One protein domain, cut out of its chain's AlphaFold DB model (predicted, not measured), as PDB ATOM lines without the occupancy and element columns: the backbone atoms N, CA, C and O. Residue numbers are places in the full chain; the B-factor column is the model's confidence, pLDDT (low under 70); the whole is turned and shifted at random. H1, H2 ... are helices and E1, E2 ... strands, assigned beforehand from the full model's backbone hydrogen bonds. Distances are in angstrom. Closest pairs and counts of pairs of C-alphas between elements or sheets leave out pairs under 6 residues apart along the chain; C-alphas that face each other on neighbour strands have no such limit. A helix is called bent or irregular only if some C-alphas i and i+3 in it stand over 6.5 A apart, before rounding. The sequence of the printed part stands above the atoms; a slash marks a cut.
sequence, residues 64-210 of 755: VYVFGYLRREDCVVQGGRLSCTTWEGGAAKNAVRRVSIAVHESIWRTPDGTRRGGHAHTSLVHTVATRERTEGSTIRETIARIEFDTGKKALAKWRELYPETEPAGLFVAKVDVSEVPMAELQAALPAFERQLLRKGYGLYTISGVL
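Overview. This is residues 64 to 210 of the 755 residues of the protein "Predicted protein" of Nematostella vectensis (UniProt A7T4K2). A strongly twisted sheet of four strands, E4 - E5 - E1 - E6, forms the core, with H1 and H4 on one face and H2 and H3 on the other, three layers in all; H3 lies beside the edge strand E6. The small hairpin E2 and E3 lies off one end, and the loop 107 to 121 lies at the opposite end. The printed part has 147 residues with four named helices and six named strands, in the order E1 E2 E3 H1 E4 H2 H3 E5 H4 E6; both sheets are antiparallel and the class is mixed. It is compact, with a radius of gyration of the C-alphas of 15.6 A and spans of 48 by 35 by 32 A.

Arrangement. In the sheet, E5, residues 169 to 176, is antiparallel to E4, residues 122 to 129, with N 125 and O 172 at 2.8 A. E1, residues 64 to 70, is antiparallel to E5, with N 66 and O 173 at 2.8 A, and to E6, residues 201 to 204, with N 67 and O 202 at 3.0 A. H1, residues 91 to 106, runs slantwise to the strands at a height of 8.4 A over the sheet. H4, residues 182 to 197, is on the same face, at a height of 7.3 A, and runs along E6 at 2 degrees on the local plane. E5, H4 and E6 make a split strand-helix-strand unit, two strands running the same way with E1 between them, and its crossover is right-handed. H1 touches H4 with residues 99 to 106 alone, opposite ways at a steep tilt of 50 degrees; the closest C-alphas are those of Ser 106 and Phe 192, 5.2 A apart. On the opposite face H2, residues 138 to 150, runs across the strands at a height of 9.3 A. H3, residues 153 to 161, has a height of 4.4 A, only just above the sheet's level; its closest C-alphas to E6 are those of Ala 154 and Gly 202, 5.1 A apart. The hairpin of E2, residues 76 to 78, and E3, residues 81 to 83, has N 76 and O 83 at 2.9 A. In H1, H2 and H3 every O i to N i+4 pair is within hydrogen-bond range; in H4 9 of 12 are.

Along the chain. E1 begins at C-alpha 64 (35.085, 41.066, 21.106) and is 19.6 A long; E6 ends at C-alpha 204 (36.594, 40.344, 14.671). E5 is 23.3 A long, E4 21.0 A, H1 22.3 A, H4 22.1 A and H2 18.0 A. E4 bends by 50 degrees at residue 125. H4 is irregular, but only just: C-alphas 187 and 190 are 6.9 A apart.

Size, cuts and confidence. The two C-alphas farthest apart, those of Asp 112 and Arg 133, are 50.4 A apart. The printed part has no cut. The link from H1 to E4, 15 residues, is long. The mean pLDDT of the printed part is 70.3, and 67 residues are under 70, among them 74 to 93 and 123 to 151.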
ATOM      1  N   VAL A  64      34.832  41.758  22.374       75.62
ATOM      2  CA  VAL A  64      35.085  41.066  21.106       75.62
ATOM      3  C   VAL A  64      33.867  41.193  20.197       75.62
ATOM      4  O   VAL A  64      32.731  40.985  20.621       75.62
ATOM      5  N   TYR A  65      34.097  41.506  18.921       79.56
ATOM      6  CA  TYR A  65      33.032  41.742  17.954       79.56
ATOM      7  C   TYR A  65      32.810  40.503  17.080       79.56
ATOM      8  O   TYR A  65      33.740  39.808  16.664       79.56
ATOM      9  N   VAL A  66      31.546  40.207  16.804       81.88
ATOM     10  CA  VAL A  66      31.105  39.072  15.991       81.88
ATOM     11  C   VAL A  66      30.166  39.598  14.923       81.88
ATOM     12  O   VAL A  66      29.188  40.272  15.239       81.88
ATOM     13  N   PHE A  67      30.438  39.280  13.662       85.00
ATOM     14  CA  PHE A  67      29.613  39.716  12.538       85.00
ATOM     15  C   PHE A  67      29.009  38.522  11.800       85.00
ATOM     16  O   PHE A  67      29.513  37.398  11.866       85.00
ATOM     17  N   GLY A  68      27.920  38.749  11.074       84.06
ATOM     18  CA  GLY A  68      27.297  37.693  10.286       84.06
ATOM     19  C   GLY A  68      26.112  38.168   9.461       84.06
ATOM     20  O   GLY A  68      25.786  39.354   9.417       84.06
ATOM     21  N   TYR A  69      25.470  37.205   8.808       84.62
ATOM     22  CA  TYR A  69      24.405  37.440   7.839       84.62
ATOM     23  C   TYR A  69      23.050  36.962   8.367       84.62
ATOM     24  O   TYR A  69      22.937  35.886   8.965       84.62
ATOM     25  N   LEU A  70      22.016  37.757   8.107       78.62
ATOM     26  CA  LEU A  70      20.620  37.471   8.427       78.62
ATOM     27  C   LEU A  70      19.892  36.977   7.171       78.62
ATOM     28  O   LEU A  70      20.012  37.575   6.098       78.62
ATOM     29  N   ARG A  71      19.114  35.897   7.298       80.44
ATOM     30  CA  ARG A  71      18.232  35.397   6.228       80.44
ATOM     31  C   ARG A  71      16.980  36.268   6.136       80.44
ATOM     32  O   ARG A  71      16.642  36.969   7.088       80.44
ATOM     33  N   ARG A  72      16.236  36.208   5.028       72.50
ATOM     34  CA  ARG A  72      15.003  37.010   4.881       72.50
ATOM     35  C   ARG A  72      13.930  36.655   5.914       72.50
ATOM     36  O   ARG A  72      13.262  37.546   6.412       72.50
ATOM     37  N   GLU A  73      13.822  35.379   6.267       71.44
ATOM     38  CA  GLU A  73      12.970  34.866   7.352       71.44
ATOM     39  C   GLU A  73      13.480  35.207   8.766       71.44
ATOM     40  O   GLU A  73      12.707  35.187   9.718       71.44
ATOM     41  N   ASP A  74      14.759  35.578   8.911       67.88
ATOM     42  CA  ASP A  74      15.321  36.107  10.162       67.88
ATOM     43  C   ASP A  74      15.015  37.620  10.335       67.88
ATOM     44  O   ASP A  74      15.514  38.265  11.256       67.88
ATOM     45  N   CYS A  75      14.225  38.224   9.440       65.06
ATOM     46  CA  CYS A  75      14.007  39.668   9.366       65.06
ATOM     47  C   CYS A  75      12.520  40.013   9.211       65.06
ATOM     48  O   CYS A  75      11.790  39.339   8.489       65.06
ATOM     49  N   VAL A  76      12.078  41.123   9.805       59.03
ATOM     50  CA  VAL A  76      10.742  41.688   9.564       59.03
ATOM     51  C   VAL A  76      10.894  43.041   8.884       59.03
ATOM     52  O   VAL A  76      11.560  43.935   9.398       59.03
ATOM     53  N   VAL A  77      10.267  43.209   7.720       56.03
ATOM     54  CA  VAL A  77      10.271  44.495   7.013       56.03
ATOM     55  C   VAL A  77       9.146  45.370   7.566       56.03
ATOM     56  O   VAL A  77       7.973  45.054   7.382       56.03
ATOM     57  N   GLN A  78       9.494  46.474   8.226       55.12
ATOM     58  CA  GLN A  78       8.547  47.480   8.720       55.12
ATOM     59  C   GLN A  78       8.847  48.827   8.058       55.12
ATOM     60  O   GLN A  78       9.980  49.301   8.087       55.12
ATOM     61  N   GLY A  79       7.845  49.439   7.416       51.75
ATOM     62  CA  GLY A  79       8.020  50.721   6.714       51.75
ATOM     63  C   GLY A  79       9.067  50.690   5.587       51.75
ATOM     64  O   GLY A  79       9.693  51.704   5.310       51.75
ATOM     65  N   GLY A  80       9.307  49.518   4.986       52.06
ATOM     66  CA  GLY A  80      10.370  49.297   3.996       52.06
ATOM     67  C   GLY A  80      11.758  49.007   4.587       52.06
ATOM     68  O   GLY A  80      12.607  48.499   3.860       52.06
ATOM     69  N   ARG A  81      11.970  49.245   5.888       51.25
ATOM     70  CA  ARG A  81      13.242  49.013   6.588       51.25
ATOM     71  C   ARG A  81      13.322  47.626   7.211       51.25
ATOM     72  O   ARG A  81      12.311  47.047   7.612       51.25
ATOM     73  N   LEU A  82      14.539  47.099   7.315       51.84
ATOM     74  CA  LEU A  82      14.815  45.773   7.864       51.84
ATOM     75  C   LEU A  82      14.949  45.826   9.397       51.84
ATOM     76  O   LEU A  82      15.948  46.305   9.923       51.84
ATOM     77  N   SER A  83      13.942  45.320  10.111       53.84
ATOM     78  CA  SER A  83      13.894  45.279  11.576       53.84
ATOM     79  C   SER A  83      14.106  43.853  12.094       53.84
ATOM     80  O   SER A  83      13.495  42.899  11.605       53.84
ATOM     81  N   CYS A  84      14.970  43.688  13.097       52.44
ATOM     82  CA  CYS A  84      15.221  42.393  13.729       52.44
ATOM     83  C   CYS A  84      14.392  42.291  15.020       52.44
ATOM     84  O   CYS A  84      14.706  42.921  16.028       52.44
ATOM     85  N   THR A  85      13.281  41.551  14.978       46.81
ATOM     86  CA  THR A  85      12.252  41.617  16.026       46.81
ATOM     87  C   THR A  85      12.632  40.912  17.327       46.81
ATOM     88  O   THR A  85      13.295  39.874  17.356       46.81
ATOM     89  N   THR A  86      12.135  41.474  18.430       42.03
ATOM     90  CA  THR A  86      12.347  41.023  19.813       42.03
ATOM     91  C   THR A  86      11.269  40.060  20.324       42.03
ATOM     92  O   THR A  86      11.304  39.682  21.495       42.03
ATOM     93  N   TRP A  87      10.323  39.632  19.481       42.69
ATOM     94  CA  TRP A  87       9.236  38.725  19.875       42.69
ATOM     95  C   TRP A  87       9.741  37.321  20.267       42.69
ATOM     96  O   TRP A  87      10.939  37.023  20.176       42.69
ATOM     97  N   GLU A  88       8.856  36.441  20.734       38.72
ATOM     98  CA  GLU A  88       9.213  35.033  20.950       38.72
ATOM     99  C   GLU A  88       9.707  34.393  19.643       38.72
ATOM    100  O   GLU A  88       9.094  34.539  18.590       38.72
ATOM    101  N   GLY A  89      10.872  33.740  19.700       47.38
ATOM    102  CA  GLY A  89      11.547  33.178  18.525       47.38
ATOM    103  C   GLY A  89      12.224  34.190  17.584       47.38
ATOM    104  O   GLY A  89      12.899  33.752  16.655       47.38
ATOM    105  N   GLY A  90      12.103  35.504  17.822       55.19
ATOM    106  CA  GLY A  90      12.648  36.558  16.956       55.19
ATOM    107  C   GLY A  90      14.159  36.439  16.719       55.19
ATOM    108  O   GLY A  90      14.932  36.138  17.632       55.19
ATOM    109  N   ALA A  91      14.611  36.643  15.479       57.44
ATOM    110  CA  ALA A  91      15.941  36.178  15.088       57.44
ATOM    111  C   ALA A  91      17.112  36.971  15.685       57.44
ATOM    112  O   ALA A  91      18.209  36.420  15.766       57.44
ATOM    113  N   ALA A  92      16.878  38.180  16.209       60.81
ATOM    114  CA  ALA A  92      17.840  38.890  17.053       60.81
ATOM    115  C   ALA A  92      18.266  38.005  18.237       60.81
ATOM    116  O   ALA A  92      19.453  37.751  18.455       60.81
ATOM    117  N   LYS A  93      17.280  37.410  18.925       65.12
ATOM    118  CA  LYS A  93      17.497  36.442  20.006       65.12
ATOM    119  C   LYS A  93      18.178  35.172  19.491       65.12
ATOM    120  O   LYS A  93      19.039  34.641  20.184       65.12
ATOM    121  N   ASN A  94      17.884  34.704  18.273       71.50
ATOM    122  CA  ASN A  94      18.562  33.533  17.687       71.50
ATOM    123  C   ASN A  94      20.009  33.810  17.245       71.50
ATOM    124  O   ASN A  94      20.825  32.888  17.256       71.50
ATOM    125  N   ALA A  95      20.354  35.038  16.852       73.88
ATOM    126  CA  ALA A  95      21.726  35.449  16.565       73.88
ATOM    127  C   ALA A  95      22.522  35.556  17.873       73.88
ATOM    128  O   ALA A  95      23.484  34.806  18.051       73.88
ATOM    129  N   VAL A  96      22.037  36.357  18.832       75.81
ATOM    130  CA  VAL A  96      22.611  36.499  20.185       75.81
ATOM    131  C   VAL A  96      22.796  35.138  20.853       75.81
ATOM    132  O   VAL A  96      23.899  34.818  21.287       75.81
ATOM    133  N   ARG A  97      21.773  34.273  20.862       78.06
ATOM    134  CA  ARG A  97      21.850  32.913  21.423       78.06
ATOM    135  C   ARG A  97      22.874  32.038  20.696       78.06
ATOM    136  O   ARG A  97      23.609  31.305  21.354       78.06
ATOM    137  N   ARG A  98      22.962  32.097  19.359       82.50
ATOM    138  CA  ARG A  98      23.966  31.330  18.591       82.50
ATOM    139  C   ARG A  98      25.397  31.786  18.903       82.50
ATOM    140  O   ARG A  98      26.273  30.919  18.981       82.50
ATOM    141  N   VAL A  99      25.614  33.084  19.131       83.62
ATOM    142  CA  VAL A  99      26.897  33.647  19.585       83.62
ATOM    143  C   VAL A  99      27.176  33.263  21.041       83.62
ATOM    144  O   VAL A  99      28.188  32.624  21.292       83.62
ATOM    145  N   SER A 100      26.248  33.501  21.971       82.19
ATOM    146  CA  SER A 100      26.381  33.162  23.403       82.19
ATOM    147  C   SER A 100      26.698  31.676  23.635       82.19
ATOM    148  O   SER A 100      27.521  31.332  24.479       82.19
ATOM    149  N   ILE A 101      26.100  30.772  22.845       82.81
ATOM    150  CA  ILE A 101      26.441  29.339  22.862       82.81
ATOM    151  C   ILE A 101      27.885  29.105  22.397       82.81
ATOM    152  O   ILE A 101      28.585  28.303  23.002       82.81
ATOM    153  N   ALA A 102      28.349  29.793  21.346       86.25
ATOM    154  CA  ALA A 102      29.744  29.682  20.913       86.25
ATOM    155  C   ALA A 102      30.703  30.204  21.999       86.25
ATOM    156  O   ALA A 102      31.635  29.488  22.345       86.25
ATOM    157  N   VAL A 103      30.416  31.367  22.599       85.12
ATOM    158  CA  VAL A 103      31.182  31.965  23.711       85.12
ATOM    159  C   VAL A 103      31.291  30.999  24.899       85.12
ATOM    160  O   VAL A 103      32.392  30.729  25.388       85.12
ATOM    161  N   HIS A 104      30.165  30.414  25.321       81.69
ATOM    162  CA  HIS A 104      30.130  29.422  26.395       81.69
ATOM    163  C   HIS A 104      30.917  28.151  26.036       81.69
ATOM    164  O   HIS A 104      31.626  27.612  26.879       81.69
ATOM    165  N   GLU A 105      30.808  27.652  24.801       84.12
ATOM    166  CA  GLU A 105      31.509  26.439  24.357       84.12
ATOM    167  C   GLU A 105      33.024  26.615  24.173       84.12
ATOM    168  O   GLU A 105      33.732  25.611  24.258       84.12
ATOM    169  N   SER A 106      33.522  27.833  23.912       85.81
ATOM    170  CA  SER A 106      34.939  28.072  23.598       85.81
ATOM    171  C   SER A 106      35.747  28.836  24.645       85.81
ATOM    172  O   SER A 106      36.948  28.597  24.710       85.81
ATOM    173  N   ILE A 107      35.148  29.759  25.411       81.31
ATOM    174  CA  ILE A 107      35.885  30.660  26.324       81.31
ATOM    175  C   ILE A 107      35.486  30.445  27.806       81.31
ATOM    176  O   ILE A 107      36.363  30.384  28.661       81.31
ATOM    177  N   TRP A 108      34.198  30.243  28.137       77.94
ATOM    178  CA  TRP A 108      33.743  30.070  29.544       77.94
ATOM    179  C   TRP A 108      33.737  28.615  30.056       77.94
ATOM    180  O   TRP A 108      33.466  28.370  31.238       77.94
ATOM    181  N   ARG A 109      34.041  27.635  29.198       75.19
ATOM    182  CA  ARG A 109      34.132  26.212  29.561       75.19
ATOM    183  C   ARG A 109      35.573  25.831  29.900       75.19
ATOM    184  O   ARG A 109      36.447  25.953  29.047       75.19
ATOM    185  N   THR A 110      35.820  25.318  31.109       67.06
ATOM    186  CA  THR A 110      37.151  24.793  31.469       67.06
ATOM    187  C   THR A 110      37.438  23.462  30.756       67.06
ATOM    188  O   THR A 110      36.490  22.776  30.349       67.06
ATOM    189  N   PRO A 111      38.714  23.040  30.628       64.44
ATOM    190  CA  PRO A 111      39.066  21.708  30.123       64.44
ATOM    191  C   PRO A 111      38.357  20.573  30.880       64.44
ATOM    192  O   PRO A 111      37.923  19.596  30.276       64.44
ATOM    193  N   ASP A 112      38.153  20.757  32.185       66.75
ATOM    194  CA  ASP A 112      37.499  19.814  33.109       66.75
ATOM    195  C   ASP A 112      35.965  19.780  32.949       66.75
ATOM    196  O   ASP A 112      35.261  19.069  33.664       66.75
ATOM    197  N   GLY A 113      35.417  20.583  32.033       64.00
ATOM    198  CA  GLY A 113      33.985  20.682  31.765       64.00
ATOM    199  C   GLY A 113      33.193  21.494  32.789       64.00
ATOM    200  O   GLY A 113      31.981  21.639  32.619       64.00
ATOM    201  N   THR A 114      33.846  22.052  33.812       66.00
ATOM    202  CA  THR A 114      33.209  22.992  34.742       66.00
ATOM    203  C   THR A 114      32.920  24.330  34.053       66.00
ATOM    204  O   THR A 114      33.570  24.712  33.075       66.00
ATOM    205  N   ARG A 115      31.903  25.046  34.542       59.47
ATOM    206  CA  ARG A 115      31.624  26.421  34.114       59.47
ATOM    207  C   ARG A 115      32.502  27.377  34.909       59.47
ATOM    208  O   ARG A 115      32.502  27.300  36.137       59.47
ATOM    209  N   ARG A 116      33.139  28.340  34.240       65.12
ATOM    210  CA  ARG A 116      33.512  29.588  34.918       65.12
ATOM    211  C   ARG A 116      32.236  30.325  35.325       65.12
ATOM    212  O   ARG A 116      31.266  30.327  34.573       65.12
ATOM    213  N   GLY A 117      32.242  30.933  36.509       54.66
ATOM    214  CA  GLY A 117      31.074  31.617  37.084       54.66
ATOM    215  C   GLY A 117      30.734  32.976  36.461       54.66
ATOM    216  O   GLY A 117      29.881  33.668  37.001       54.66
ATOM    217  N   GLY A 118      31.413  33.360  35.377       58.19
ATOM    218  CA  GLY A 118      31.254  34.656  34.723       58.19
ATOM    219  C   GLY A 118      30.023  34.759  33.819       58.19
ATOM    220  O   GLY A 118      29.520  33.754  33.306       58.19
ATOM    221  N   HIS A 119      29.560  35.987  33.598       58.47
ATOM    222  CA  HIS A 119      28.363  36.294  32.816       58.47
ATOM    223  C   HIS A 119      28.738  36.754  31.401       58.47
ATOM    224  O   HIS A 119      29.005  37.925  31.160       58.47
ATOM    225  N   ALA A 120      28.697  35.830  30.436       62.59
ATOM    226  CA  ALA A 120      28.925  36.131  29.022       62.59
ATOM    227  C   ALA A 120      27.790  36.996  28.427       62.59
ATOM    228  O   ALA A 120      26.847  36.476  27.820       62.59
ATOM    229  N   HIS A 121      27.870  38.317  28.600       71.06
ATOM    230  CA  HIS A 121      26.936  39.259  27.992       71.06
ATOM    231  C   HIS A 121      27.182  39.352  26.478       71.06
ATOM    232  O   HIS A 121      28.313  39.431  26.003       71.06
ATOM    233  N   THR A 122      26.110  39.297  25.688       75.12
ATOM    234  CA  THR A 122      26.172  39.402  24.224       75.12
ATOM    235  C   THR A 122      25.014  40.262  23.742       75.12
ATOM    236  O   THR A 122      23.855  39.864  23.848       75.12
ATOM    237  N   SER A 123      25.327  41.417  23.163       69.94
ATOM    238  CA  SER A 123      24.348  42.361  22.617       69.94
ATOM    239  C   SER A 123      24.559  42.550  21.120       69.94
ATOM    240  O   SER A 123      25.694  42.665  20.659       69.94
ATOM    241  N   LEU A 124      23.476  42.638  20.347       68.81
ATOM    242  CA  LEU A 124      23.547  43.161  18.981       68.81
ATOM    243  C   LEU A 124      23.801  44.667  19.059       68.81
ATOM    244  O   LEU A 124      23.046  45.371  19.711       68.81
ATOM    245  N   VAL A 125      24.856  45.163  18.420       64.06
ATOM    246  CA  VAL A 125      25.142  46.607  18.375       64.06
ATOM    247  C   VAL A 125      24.485  47.239  17.154       64.06
ATOM    248  O   VAL A 125      24.004  48.366  17.224       64.06
ATOM    249  N   HIS A 126      24.452  46.514  16.030       65.25
ATOM    250  CA  HIS A 126      23.962  47.060  14.771       65.25
ATOM    251  C   HIS A 126      23.423  45.987  13.813       65.25
ATOM    252  O   HIS A 126      23.897  44.847  13.804       65.25
ATOM    253  N   THR A 127      22.470  46.373  12.960       64.81
ATOM    254  CA  THR A 127      21.934  45.559  11.857       64.81
ATOM    255  C   THR A 127      21.658  46.426  10.630       64.81
ATOM    256  O   THR A 127      21.003  47.454  10.765       64.81
ATOM    257  N   VAL A 128      22.086  45.996   9.438       66.62
ATOM    258  CA  VAL A 128      21.856  46.713   8.163       66.62
ATOM    259  C   VAL A 128      21.150  45.795   7.169       66.62
ATOM    260  O   VAL A 128      21.525  44.629   7.061       66.62
ATOM    261  N   ALA A 129      20.199  46.291   6.375       63.03
ATOM    262  CA  ALA A 129      19.732  45.552   5.198       63.03
ATOM    263  C   ALA A 129      20.845  45.413   4.146       63.03
ATOM    264  O   ALA A 129      21.738  46.259   4.063       63.03
ATOM    265  N   THR A 130      20.763  44.405   3.277       62.78
ATOM    266  CA  THR A 130      21.649  44.289   2.100       62.78
ATOM    267  C   THR A 130      21.150  45.061   0.878       62.78
ATOM    268  O   THR A 130      21.962  45.490   0.066       62.78
ATOM    269  N   ARG A 131      19.829  45.253   0.737       55.84
ATOM    270  CA  ARG A 131      19.194  45.798  -0.484       55.84
ATOM    271  C   ARG A 131      18.776  47.278  -0.422       55.84
ATOM    272  O   ARG A 131      18.276  47.799  -1.413       55.84
ATOM    273  N   GLU A 132      18.957  47.973   0.702       53.31
ATOM    274  CA  GLU A 132      18.659  49.416   0.792       53.31
ATOM    275  C   GLU A 132      19.737  50.252   0.080       53.31
ATOM    276  O   GLU A 132      20.932  50.039   0.319       53.31
ATOM    277  N   ARG A 133      19.327  51.233  -0.741       42.50
ATOM    278  CA  ARG A 133      20.204  52.223  -1.407       42.50
ATOM    279  C   ARG A 133      20.768  53.260  -0.418       42.50
ATOM    280  O   ARG A 133      20.500  54.451  -0.519       42.50
ATOM    281  N   THR A 134      21.529  52.787   0.559       44.94
ATOM    282  CA  THR A 134      22.373  53.601   1.439       44.94
ATOM    283  C   THR A 134      23.828  53.388   1.032       44.94
ATOM    284  O   THR A 134      24.520  52.508   1.556       44.94
ATOM    285  N   GLU A 135      24.253  54.154   0.032       40.66
ATOM    286  CA  GLU A 135      25.669  54.430  -0.232       40.66
ATOM    287  C   GLU A 135      26.267  55.134   1.006       40.66
ATOM    288  O   GLU A 135      25.544  55.828   1.723       40.66
ATOM    289  N   GLY A 136      27.546  54.897   1.324       49.56
ATOM    290  CA  GLY A 136      28.193  55.458   2.522       49.56
ATOM    291  C   GLY A 136      27.829  54.784   3.857       49.56
ATOM    292  O   GLY A 136      28.013  55.374   4.921       49.56
ATOM    293  N   SER A 137      27.292  53.557   3.851       57.62
ATOM    294  CA  SER A 137      27.100  52.800   5.096       57.62
ATOM    295  C   SER A 137      28.440  52.236   5.584       57.62
ATOM    296  O   SER A 137      28.835  51.124   5.222       57.62
ATOM    297  N   THR A 138      29.106  52.976   6.471       56.34
ATOM    298  CA  THR A 138      30.445  52.662   7.010       56.34
ATOM    299  C   THR A 138      30.546  51.254   7.611       56.34
ATOM    300  O   THR A 138      31.605  50.627   7.569       56.34
ATOM    301  N   ILE A 139      29.445  50.707   8.144       58.97
ATOM    302  CA  ILE A 139      29.391  49.332   8.667       58.97
ATOM    303  C   ILE A 139      29.336  48.288   7.539       58.97
ATOM    304  O   ILE A 139      29.998  47.255   7.660       58.97
ATOM    305  N   ARG A 140      28.642  48.544   6.416       63.84
ATOM    306  CA  ARG A 140      28.722  47.666   5.230       63.84
ATOM    307  C   ARG A 140      30.142  47.636   4.674       63.84
ATOM    308  O   ARG A 140      30.647  46.556   4.395       63.84
ATOM    309  N   GLU A 141      30.784  48.794   4.555       63.22
ATOM    310  CA  GLU A 141      32.168  48.927   4.076       63.22
ATOM    311  C   GLU A 141      33.159  48.231   5.018       63.22
ATOM    312  O   GLU A 141      34.006  47.457   4.573       63.22
ATOM    313  N   THR A 142      33.000  48.417   6.333       63.97
ATOM    314  CA  THR A 142      33.818  47.749   7.354       63.97
ATOM    315  C   THR A 142      33.671  46.227   7.281       63.97
ATOM    316  O   THR A 142      34.680  45.528   7.213       63.97
ATOM    317  N   ILE A 143      32.443  45.693   7.213       65.50
ATOM    318  CA  ILE A 143      32.216  44.243   7.087       65.50
ATOM    319  C   ILE A 143      32.717  43.719   5.733       65.50
ATOM    320  O   ILE A 143      33.342  42.662   5.689       65.50
ATOM    321  N   ALA A 144      32.514  44.453   4.635       66.31
ATOM    322  CA  ALA A 144      33.004  44.066   3.313       66.31
ATOM    323  C   ALA A 144      34.540  44.004   3.255       66.31
ATOM    324  O   ALA A 144      35.080  43.087   2.633       66.31
ATOM    325  N   ARG A 145      35.242  44.921   3.938       64.44
ATOM    326  CA  ARG A 145      36.709  44.918   4.056       64.44
ATOM    327  C   ARG A 145      37.204  43.797   4.983       64.44
ATOM    328  O   ARG A 145      38.134  43.093   4.611       64.44
ATOM    329  N   ILE A 146      36.525  43.518   6.102       65.12
ATOM    330  CA  ILE A 146      36.834  42.354   6.962       65.12
ATOM    331  C   ILE A 146      36.608  41.024   6.214       65.12
ATOM    332  O   ILE A 146      37.402  40.091   6.340       65.12
ATOM    333  N   GLU A 147      35.561  40.907   5.396       68.50
ATOM    334  CA  GLU A 147      35.330  39.721   4.557       68.50
ATOM    335  C   GLU A 147      36.291  39.645   3.368       68.50
ATOM    336  O   GLU A 147      36.635  38.547   2.942       68.50
ATOM    337  N   PHE A 148      36.788  40.764   2.842       66.31
ATOM    338  CA  PHE A 148      37.898  40.749   1.889       66.31
ATOM    339  C   PHE A 148      39.168  40.183   2.550       66.31
ATOM    340  O   PHE A 148      39.682  39.155   2.105       66.31
ATOM    341  N   ASP A 149      39.590  40.775   3.669       58.41
ATOM    342  CA  ASP A 149      40.774  40.393   4.451       58.41
ATOM    343  C   ASP A 149      40.759  38.931   4.913       58.41
ATOM    344  O   ASP A 149      41.769  38.228   4.859       58.41
ATOM    345  N   THR A 150      39.606  38.449   5.385       63.53
ATOM    346  CA  THR A 150      39.479  37.079   5.900       63.53
ATOM    347  C   THR A 150      39.323  36.029   4.797       63.53
ATOM    348  O   THR A 150      39.387  34.835   5.109       63.53
ATOM    349  N   GLY A 151      39.179  36.423   3.524       66.69
ATOM    350  CA  GLY A 151      39.004  35.513   2.383       66.69
ATOM    351  C   GLY A 151      37.561  35.028   2.188       66.69
ATOM    352  O   GLY A 151      37.342  33.898   1.756       66.69
ATOM    353  N   LYS A 152      36.583  35.865   2.550       80.31
ATOM    354  CA  LYS A 152      35.124  35.664   2.471       80.31
ATOM    355  C   LYS A 152      34.620  34.413   3.197       80.31
ATOM    356  O   LYS A 152      33.629  33.805   2.790       80.31
ATOM    357  N   LYS A 153      35.318  33.996   4.261       81.88
ATOM    358  CA  LYS A 153      35.086  32.719   4.963       81.88
ATOM    359  C   LYS A 153      33.712  32.640   5.619       81.88
ATOM    360  O   LYS A 153      33.089  31.580   5.556       81.88
ATOM    361  N   ALA A 154      33.244  33.722   6.245       81.62
ATOM    362  CA  ALA A 154      31.953  33.708   6.923       81.62
ATOM    363  C   ALA A 154      30.816  33.684   5.893       81.62
ATOM    364  O   ALA A 154      29.961  32.804   5.970       81.62
ATOM    365  N   LEU A 155      30.872  34.534   4.860       84.12
ATOM    366  CA  LEU A 155      29.946  34.516   3.722       84.12
ATOM    367  C   LEU A 155      29.908  33.164   2.998       84.12
ATOM    368  O   LEU A 155      28.828  32.655   2.707       84.12
ATOM    369  N   ALA A 156      31.068  32.573   2.704       86.38
ATOM    370  CA  ALA A 156      31.155  31.283   2.026       86.38
ATOM    371  C   ALA A 156      30.512  30.172   2.867       86.38
ATOM    372  O   ALA A 156      29.689  29.414   2.357       86.38
ATOM    373  N   LYS A 157      30.815  30.117   4.172       89.00
ATOM    374  CA  LYS A 157      30.231  29.112   5.067       89.00
ATOM    375  C   LYS A 157      28.751  29.362   5.360       89.00
ATOM    376  O   LYS A 157      27.999  28.410   5.531       89.00
ATOM    377  N   TRP A 158      28.303  30.615   5.368       88.81
ATOM    378  CA  TRP A 158      26.884  30.953   5.464       88.81
ATOM    379  C   TRP A 158      26.118  30.512   4.208       88.81
ATOM    380  O   TRP A 158      25.051  29.921   4.335       88.81
ATOM    381  N   ARG A 159      26.684  30.703   3.007       88.81
ATOM    382  CA  ARG A 159      26.110  30.197   1.744       88.81
ATOM    383  C   ARG A 159      26.073  28.670   1.683       88.81
ATOM    384  O   ARG A 159      25.115  28.118   1.167       88.81
ATOM    385  N   GLU A 160      27.070  27.987   2.244       89.56
ATOM    386  CA  GLU A 160      27.055  26.521   2.382       89.56
ATOM    387  C   GLU A 160      25.913  26.035   3.299       89.56
ATOM    388  O   GLU A 160      25.308  24.999   3.042       89.56
ATOM    389  N   LEU A 161      25.593  26.793   4.357       86.75
ATOM    390  CA  LEU A 161      24.493  26.491   5.281       86.75
ATOM    391  C   LEU A 161      23.106  26.858   4.721       86.75
ATOM    392  O   LEU A 161      22.113  26.265   5.141       86.75
ATOM    393  N   TYR A 162      23.030  27.834   3.810       86.88
ATOM    394  CA  TYR A 162      21.785  28.387   3.265       86.88
ATOM    395  C   TYR A 162      21.895  28.647   1.742       86.88
ATOM    396  O   TYR A 162      21.861  29.804   1.316       86.88
ATOM    397  N   PRO A 163      22.042  27.602   0.901       86.31
ATOM    398  CA  PRO A 163      22.330  27.756  -0.531       86.31
ATOM    399  C   PRO A 163      21.213  28.477  -1.296       86.31
ATOM    400  O   PRO A 163      21.485  29.373  -2.092       86.31
ATOM    401  N   GLU A 164      19.956  28.170  -0.973       86.25
ATOM    402  CA  GLU A 164      18.764  28.727  -1.628       86.25
ATOM    403  C   GLU A 164      18.362  30.118  -1.093       86.25
ATOM    404  O   GLU A 164      17.207  30.528  -1.200       86.25
ATOM    405  N   THR A 165      19.253  30.842  -0.405       83.25
ATOM    406  CA  THR A 165      18.890  32.080   0.303       83.25
ATOM    407  C   THR A 165      19.950  33.158   0.134       83.25
ATOM    408  O   THR A 165      21.100  32.988   0.521       83.25
ATOM    409  N   GLU A 166      19.561  34.331  -0.369       83.38
ATOM    410  CA  GLU A 166      20.423  35.511  -0.291       83.38
ATOM    411  C   GLU A 166      20.424  36.119   1.124       83.38
ATOM    412  O   GLU A 166      19.373  36.157   1.778       83.38
ATOM    413  N   PRO A 167      21.554  36.680   1.595       83.81
ATOM    414  CA  PRO A 167      21.564  37.505   2.795       83.81
ATOM    415  C   PRO A 167      20.619  38.704   2.652       83.81
ATOM    416  O   PRO A 167      20.788  39.537   1.761       83.81
ATOM    417  N   ALA A 168      19.643  38.817   3.550       75.38
ATOM    418  CA  ALA A 168      18.726  39.957   3.615       75.38
ATOM    419  C   ALA A 168      19.290  41.106   4.463       75.38
ATOM    420  O   ALA A 168      18.947  42.270   4.246       75.38
ATOM    421  N   GLY A 169      20.181  40.783   5.401       75.44
ATOM    422  CA  GLY A 169      20.866  41.761   6.233       75.44
ATOM    423  C   GLY A 169      22.220  41.288   6.750       75.44
ATOM    424  O   GLY A 169      22.596  40.122   6.623       75.44
ATOM    425  N   LEU A 170      22.929  42.231   7.353       77.38
ATOM    426  CA  LEU A 170      24.162  42.076   8.113       77.38
ATOM    427  C   LEU A 170      23.874  42.382   9.584       77.38
ATOM    428  O   LEU A 170      23.030  43.230   9.875       77.38
ATOM    429  N   PHE A 171      24.607  41.755  10.499       76.31
ATOM    430  CA  PHE A 171      24.603  42.125  11.912       76.31
ATOM    431  C   PHE A 171      26.018  42.236  12.482       76.31
ATOM    432  O   PHE A 171      26.937  41.553  12.028       76.31
ATOM    433  N   VAL A 172      26.153  43.059  13.524       76.06
ATOM    434  CA  VAL A 172      27.317  43.122  14.416       76.06
ATOM    435  C   VAL A 172      26.824  42.934  15.847       76.06
ATOM    436  O   VAL A 172      25.929  43.645  16.302       76.06
ATOM    437  N   ALA A 173      27.409  41.979  16.560       75.75
ATOM    438  CA  ALA A 173      27.226  41.760  17.988       75.75
ATOM    439  C   ALA A 173      28.535  42.053  18.734       75.75
ATOM    440  O   ALA A 173      29.608  41.724  18.227       75.75
ATOM    441  N   LYS A 174      28.444  42.633  19.936       79.06
ATOM    442  CA  LYS A 174      29.568  42.734  20.878       79.06
ATOM    443  C   LYS A 174      29.380  41.713  21.995       79.06
ATOM    444  O   LYS A 174      28.259  41.472  22.453       79.06
ATOM    445  N   VAL A 175      30.482  41.075  22.354       79.00
ATOM    446  CA  VAL A 175      30.599  40.071  23.405       79.00
ATOM    447  C   VAL A 175      31.517  40.658  24.459       79.00
ATOM    448  O   VAL A 175      32.678  40.931  24.155       79.00
ATOM    449  N   ASP A 176      30.993  40.823  25.669       76.94
ATOM    450  CA  ASP A 176      31.792  41.212  26.828       76.94
ATOM    451  C   ASP A 176      32.744  40.059  27.176       76.94
ATOM    452  O   ASP A 176      32.325  38.901  27.304       76.94
ATOM    453  N   VAL A 177      34.033  40.368  27.269       75.19
ATOM    454  CA  VAL A 177      35.094  39.449  27.690       75.19
ATOM    455  C   VAL A 177      35.986  40.046  28.781       75.19
ATOM    456  O   VAL A 177      37.034  39.477  29.078       75.19
ATOM    457  N   SER A 178      35.553  41.136  29.423       69.06
ATOM    458  CA  SER A 178      36.297  41.847  30.473       69.06
ATOM    459  C   SER A 178      36.668  40.959  31.674       69.06
ATOM    460  O   SER A 178      37.732  41.117  32.270       69.06
ATOM    461  N   GLU A 179      35.841  39.953  31.986       73.00
ATOM    462  CA  GLU A 179      36.102  38.937  33.020       73.00
ATOM    463  C   GLU A 179      37.165  37.880  32.624       73.00
ATOM    464  O   GLU A 179      37.482  36.996  33.424       73.00
ATOM    465  N   VAL A 180      37.708  37.912  31.397       72.81
ATOM    466  CA  VAL A 180      38.619  36.881  30.865       72.81
ATOM    467  C   VAL A 180      40.066  37.391  30.791       72.81
ATOM    468  O   VAL A 180      40.374  38.271  29.985       72.81
ATOM    469  N   PRO A 181      41.011  36.791  31.543       75.19
ATOM    470  CA  PRO A 181      42.434  37.091  31.423       75.19
ATOM    471  C   PRO A 181      42.951  36.982  29.981       75.19
ATOM    472  O   PRO A 181      42.746  35.975  29.303       75.19
ATOM    473  N   MET A 182      43.697  37.997  29.533       70.31
ATOM    474  CA  MET A 182      44.173  38.154  28.149       70.31
ATOM    475  C   MET A 182      44.808  36.892  27.544       70.31
ATOM    476  O   MET A 182      44.503  36.527  26.411       70.31
ATOM    477  N   ALA A 183      45.665  36.193  28.292       71.06
ATOM    478  CA  ALA A 183      46.325  34.974  27.818       71.06
ATOM    479  C   ALA A 183      45.339  33.811  27.579       71.06
ATOM    480  O   ALA A 183      45.517  33.016  26.656       71.06
ATOM    481  N   GLU A 184      44.279  33.725  28.384       76.75
ATOM    482  CA  GLU A 184      43.239  32.700  28.268       76.75
ATOM    483  C   GLU A 184      42.265  33.038  27.137       76.75
ATOM    484  O   GLU A 184      41.922  32.160  26.345       76.75
ATOM    485  N   LEU A 185      41.909  34.321  26.988       78.00
ATOM    486  CA  LEU A 185      41.174  34.823  25.829       78.00
ATOM    487  C   LEU A 185      41.930  34.475  24.539       78.00
ATOM    488  O   LEU A 185      41.373  33.809  23.670       78.00
ATOM    489  N   GLN A 186      43.217  34.827  24.439       74.19
ATOM    490  CA  GLN A 186      44.066  34.511  23.282       74.19
ATOM    491  C   GLN A 186      44.122  33.008  22.964       74.19
ATOM    492  O   GLN A 186      44.058  32.634  21.791       74.19
ATOM    493  N   ALA A 187      44.187  32.139  23.979       80.44
ATOM    494  CA  ALA A 187      44.145  30.689  23.793       80.44
ATOM    495  C   ALA A 187      42.769  30.179  23.312       80.44
ATOM    496  O   ALA A 187      42.692  29.212  22.549       80.44
ATOM    497  N   ALA A 188      41.683  30.837  23.723       82.00
ATOM    498  CA  ALA A 188      40.310  30.468  23.395       82.00
ATOM    499  C   ALA A 188      39.808  31.034  22.049       82.00
ATOM    500  O   ALA A 188      38.971  30.398  21.397       82.00
ATOM    501  N   LEU A 189      40.330  32.176  21.579       82.25
ATOM    502  CA  LEU A 189      39.917  32.819  20.319       82.25
ATOM    503  C   LEU A 189      39.910  31.866  19.100       82.25
ATOM    504  O   LEU A 189      38.911  31.861  18.381       82.25
ATOM    505  N   PRO A 190      40.905  30.980  18.869       82.81
ATOM    506  CA  PRO A 190      40.855  30.028  17.755       82.81
ATOM    507  C   PRO A 190      39.754  28.967  17.899       82.81
ATOM    508  O   PRO A 190      39.283  28.416  16.905       82.81
ATOM    509  N   ALA A 191      39.339  28.615  19.120       84.81
ATOM    510  CA  ALA A 191      38.167  27.763  19.336       84.81
ATOM    511  C   ALA A 191      36.867  28.538  19.057       84.81
ATOM    512  O   ALA A 191      35.973  27.999  18.404       84.81
ATOM    513  N   PHE A 192      36.803  29.809  19.462       87.38
ATOM    514  CA  PHE A 192      35.662  30.690  19.218       87.38
ATOM    515  C   PHE A 192      35.450  30.959  17.719       87.38
ATOM    516  O   PHE A 192      34.350  30.736  17.216       87.38
ATOM    517  N   GLU A 193      36.514  31.298  16.975       84.12
ATOM    518  CA  GLU A 193      36.498  31.503  15.514       84.12
ATOM    519  C   GLU A 193      35.874  30.294  14.796       84.12
ATOM    520  O   GLU A 193      34.950  30.435  13.996       84.12
ATOM    521  N   ARG A 194      36.302  29.073  15.151       85.62
ATOM    522  CA  ARG A 194      35.770  27.826  14.571       85.62
ATOM    523  C   ARG A 194      34.298  27.582  14.921       85.62
ATOM    524  O   ARG A 194      33.560  27.069  14.081       85.62
ATOM    525  N   GLN A 195      33.857  27.938  16.128       87.00
ATOM    526  CA  GLN A 195      32.463  27.773  16.564       87.00
ATOM    527  C   GLN A 195      31.516  28.828  15.971       87.00
ATOM    528  O   GLN A 195      30.328  28.548  15.803       87.00
ATOM    529  N   LEU A 196      32.031  30.006  15.616       85.81
ATOM    530  CA  LEU A 196      31.308  31.043  14.878       85.81
ATOM    531  C   LEU A 196      31.220  30.719  13.383       85.81
ATOM    532  O   LEU A 196      30.120  30.716  12.828       85.81
ATOM    533  N   LEU A 197      32.336  30.328  12.755       85.44
ATOM    534  CA  LEU A 197      32.366  29.938  11.341       85.44
ATOM    535  C   LEU A 197      31.403  28.779  11.057       85.44
ATOM    536  O   LEU A 197      30.651  28.836  10.091       85.44
ATOM    537  N   ARG A 198      31.313  27.781  11.951       86.44
ATOM    538  CA  ARG A 198      30.307  26.695  11.898       86.44
ATOM    539  C   ARG A 198      28.845  27.162  11.815       86.44
ATOM    540  O   ARG A 198      27.990  26.354  11.468       86.44
ATOM    541  N   LYS A 199      28.550  28.421  12.150       84.06
ATOM    542  CA  LYS A 199      27.209  29.031  12.145       84.06
ATOM    543  C   LYS A 199      27.052  30.095  11.044       84.06
ATOM    544  O   LYS A 199      26.016  30.752  10.993       84.06
ATOM    545  N   GLY A 200      28.056  30.251  10.170       82.69
ATOM    546  CA  GLY A 200      28.098  31.273   9.118       82.69
ATOM    547  C   GLY A 200      28.473  32.671   9.625       82.69
ATOM    548  O   GLY A 200      28.091  33.661   9.005       82.69
ATOM    549  N   TYR A 201      29.159  32.765  10.771       85.62
ATOM    550  CA  TYR A 201      29.544  34.028  11.410       85.62
ATOM    551  C   TYR A 201      31.063  34.215  11.404       85.62
ATOM    552  O   TYR A 201      31.821  33.250  11.517       85.62
ATOM    553  N   GLY A 202      31.502  35.467  11.303       79.56
ATOM    554  CA  GLY A 202      32.899  35.865  11.402       79.56
ATOM    555  C   GLY A 202      33.235  36.446  12.772       79.56
ATOM    556  O   GLY A 202      32.386  37.015  13.462       79.56
ATOM    557  N   LEU A 203      34.496  36.293  13.164       78.06
ATOM    558  CA  LEU A 203      35.058  36.840  14.394       78.06
ATOM    559  C   LEU A 203      35.923  38.056  14.054       78.06
ATOM    560  O   LEU A 203      36.729  37.984  13.129       78.06
ATOM    561  N   TYR A 204      35.779  39.143  14.810       70.06
ATOM    562  CA  TYR A 204      36.594  40.344  14.671       70.06
ATOM    563  C   TYR A 204      37.063  40.832  16.048       70.06
ATOM    564  O   TYR A 204      36.301  41.355  16.861       70.06
ATOM    565  N   THR A 205      38.344  40.618  16.331       58.78
ATOM    566  CA  THR A 205      38.974  40.972  17.606       58.78
ATOM    567  C   THR A 205      39.750  42.267  17.454       58.78
ATOM    568  O   THR A 205      40.789  42.280  16.795       58.78
ATOM    569  N   ILE A 206      39.277  43.332  18.095       52.44
ATOM    570  CA  ILE A 206      40.009  44.594  18.186       52.44
ATOM    571  C   ILE A 206      41.052  44.452  19.296       52.44
ATOM    572  O   ILE A 206      40.708  44.227  20.455       52.44
ATOM    573  N   SER A 207      42.334  44.574  18.956       44.06
ATOM    574  CA  SER A 207      43.397  44.653  19.959       44.06
ATOM    575  C   SER A 207      43.490  46.056  20.545       44.06
ATOM    576  O   SER A 207      43.556  47.017  19.781       44.06
ATOM    577  N   GLY A 208      43.571  46.179  21.872       49.41
ATOM    578  CA  GLY A 208      43.692  47.488  22.514       49.41
ATOM    579  C   GLY A 208      42.384  48.274  22.453       49.41
ATOM    580  O   GLY A 208      42.301  49.343  21.843       49.41
ATOM    581  N   VAL A 209      41.348  47.745  23.107       46.62
ATOM    582  CA  VAL A 209      40.257  48.605  23.576       46.62
ATOM    583  C   VAL A 209      40.878  49.632  24.529       46.62
ATOM    584  O   VAL A 209      41.747  49.289  25.329       46.62
ATOM    585  N   LEU A 210      40.503  50.904  24.401       51.53
ATOM    586  CA  LEU A 210      41.063  51.954  25.244       51.53
ATOM    587  C   LEU A 210      40.307  51.965  26.579       51.53
ATOM    588  O   LEU A 210      39.205  52.508  26.644       51.53
TER     589      LEU A 210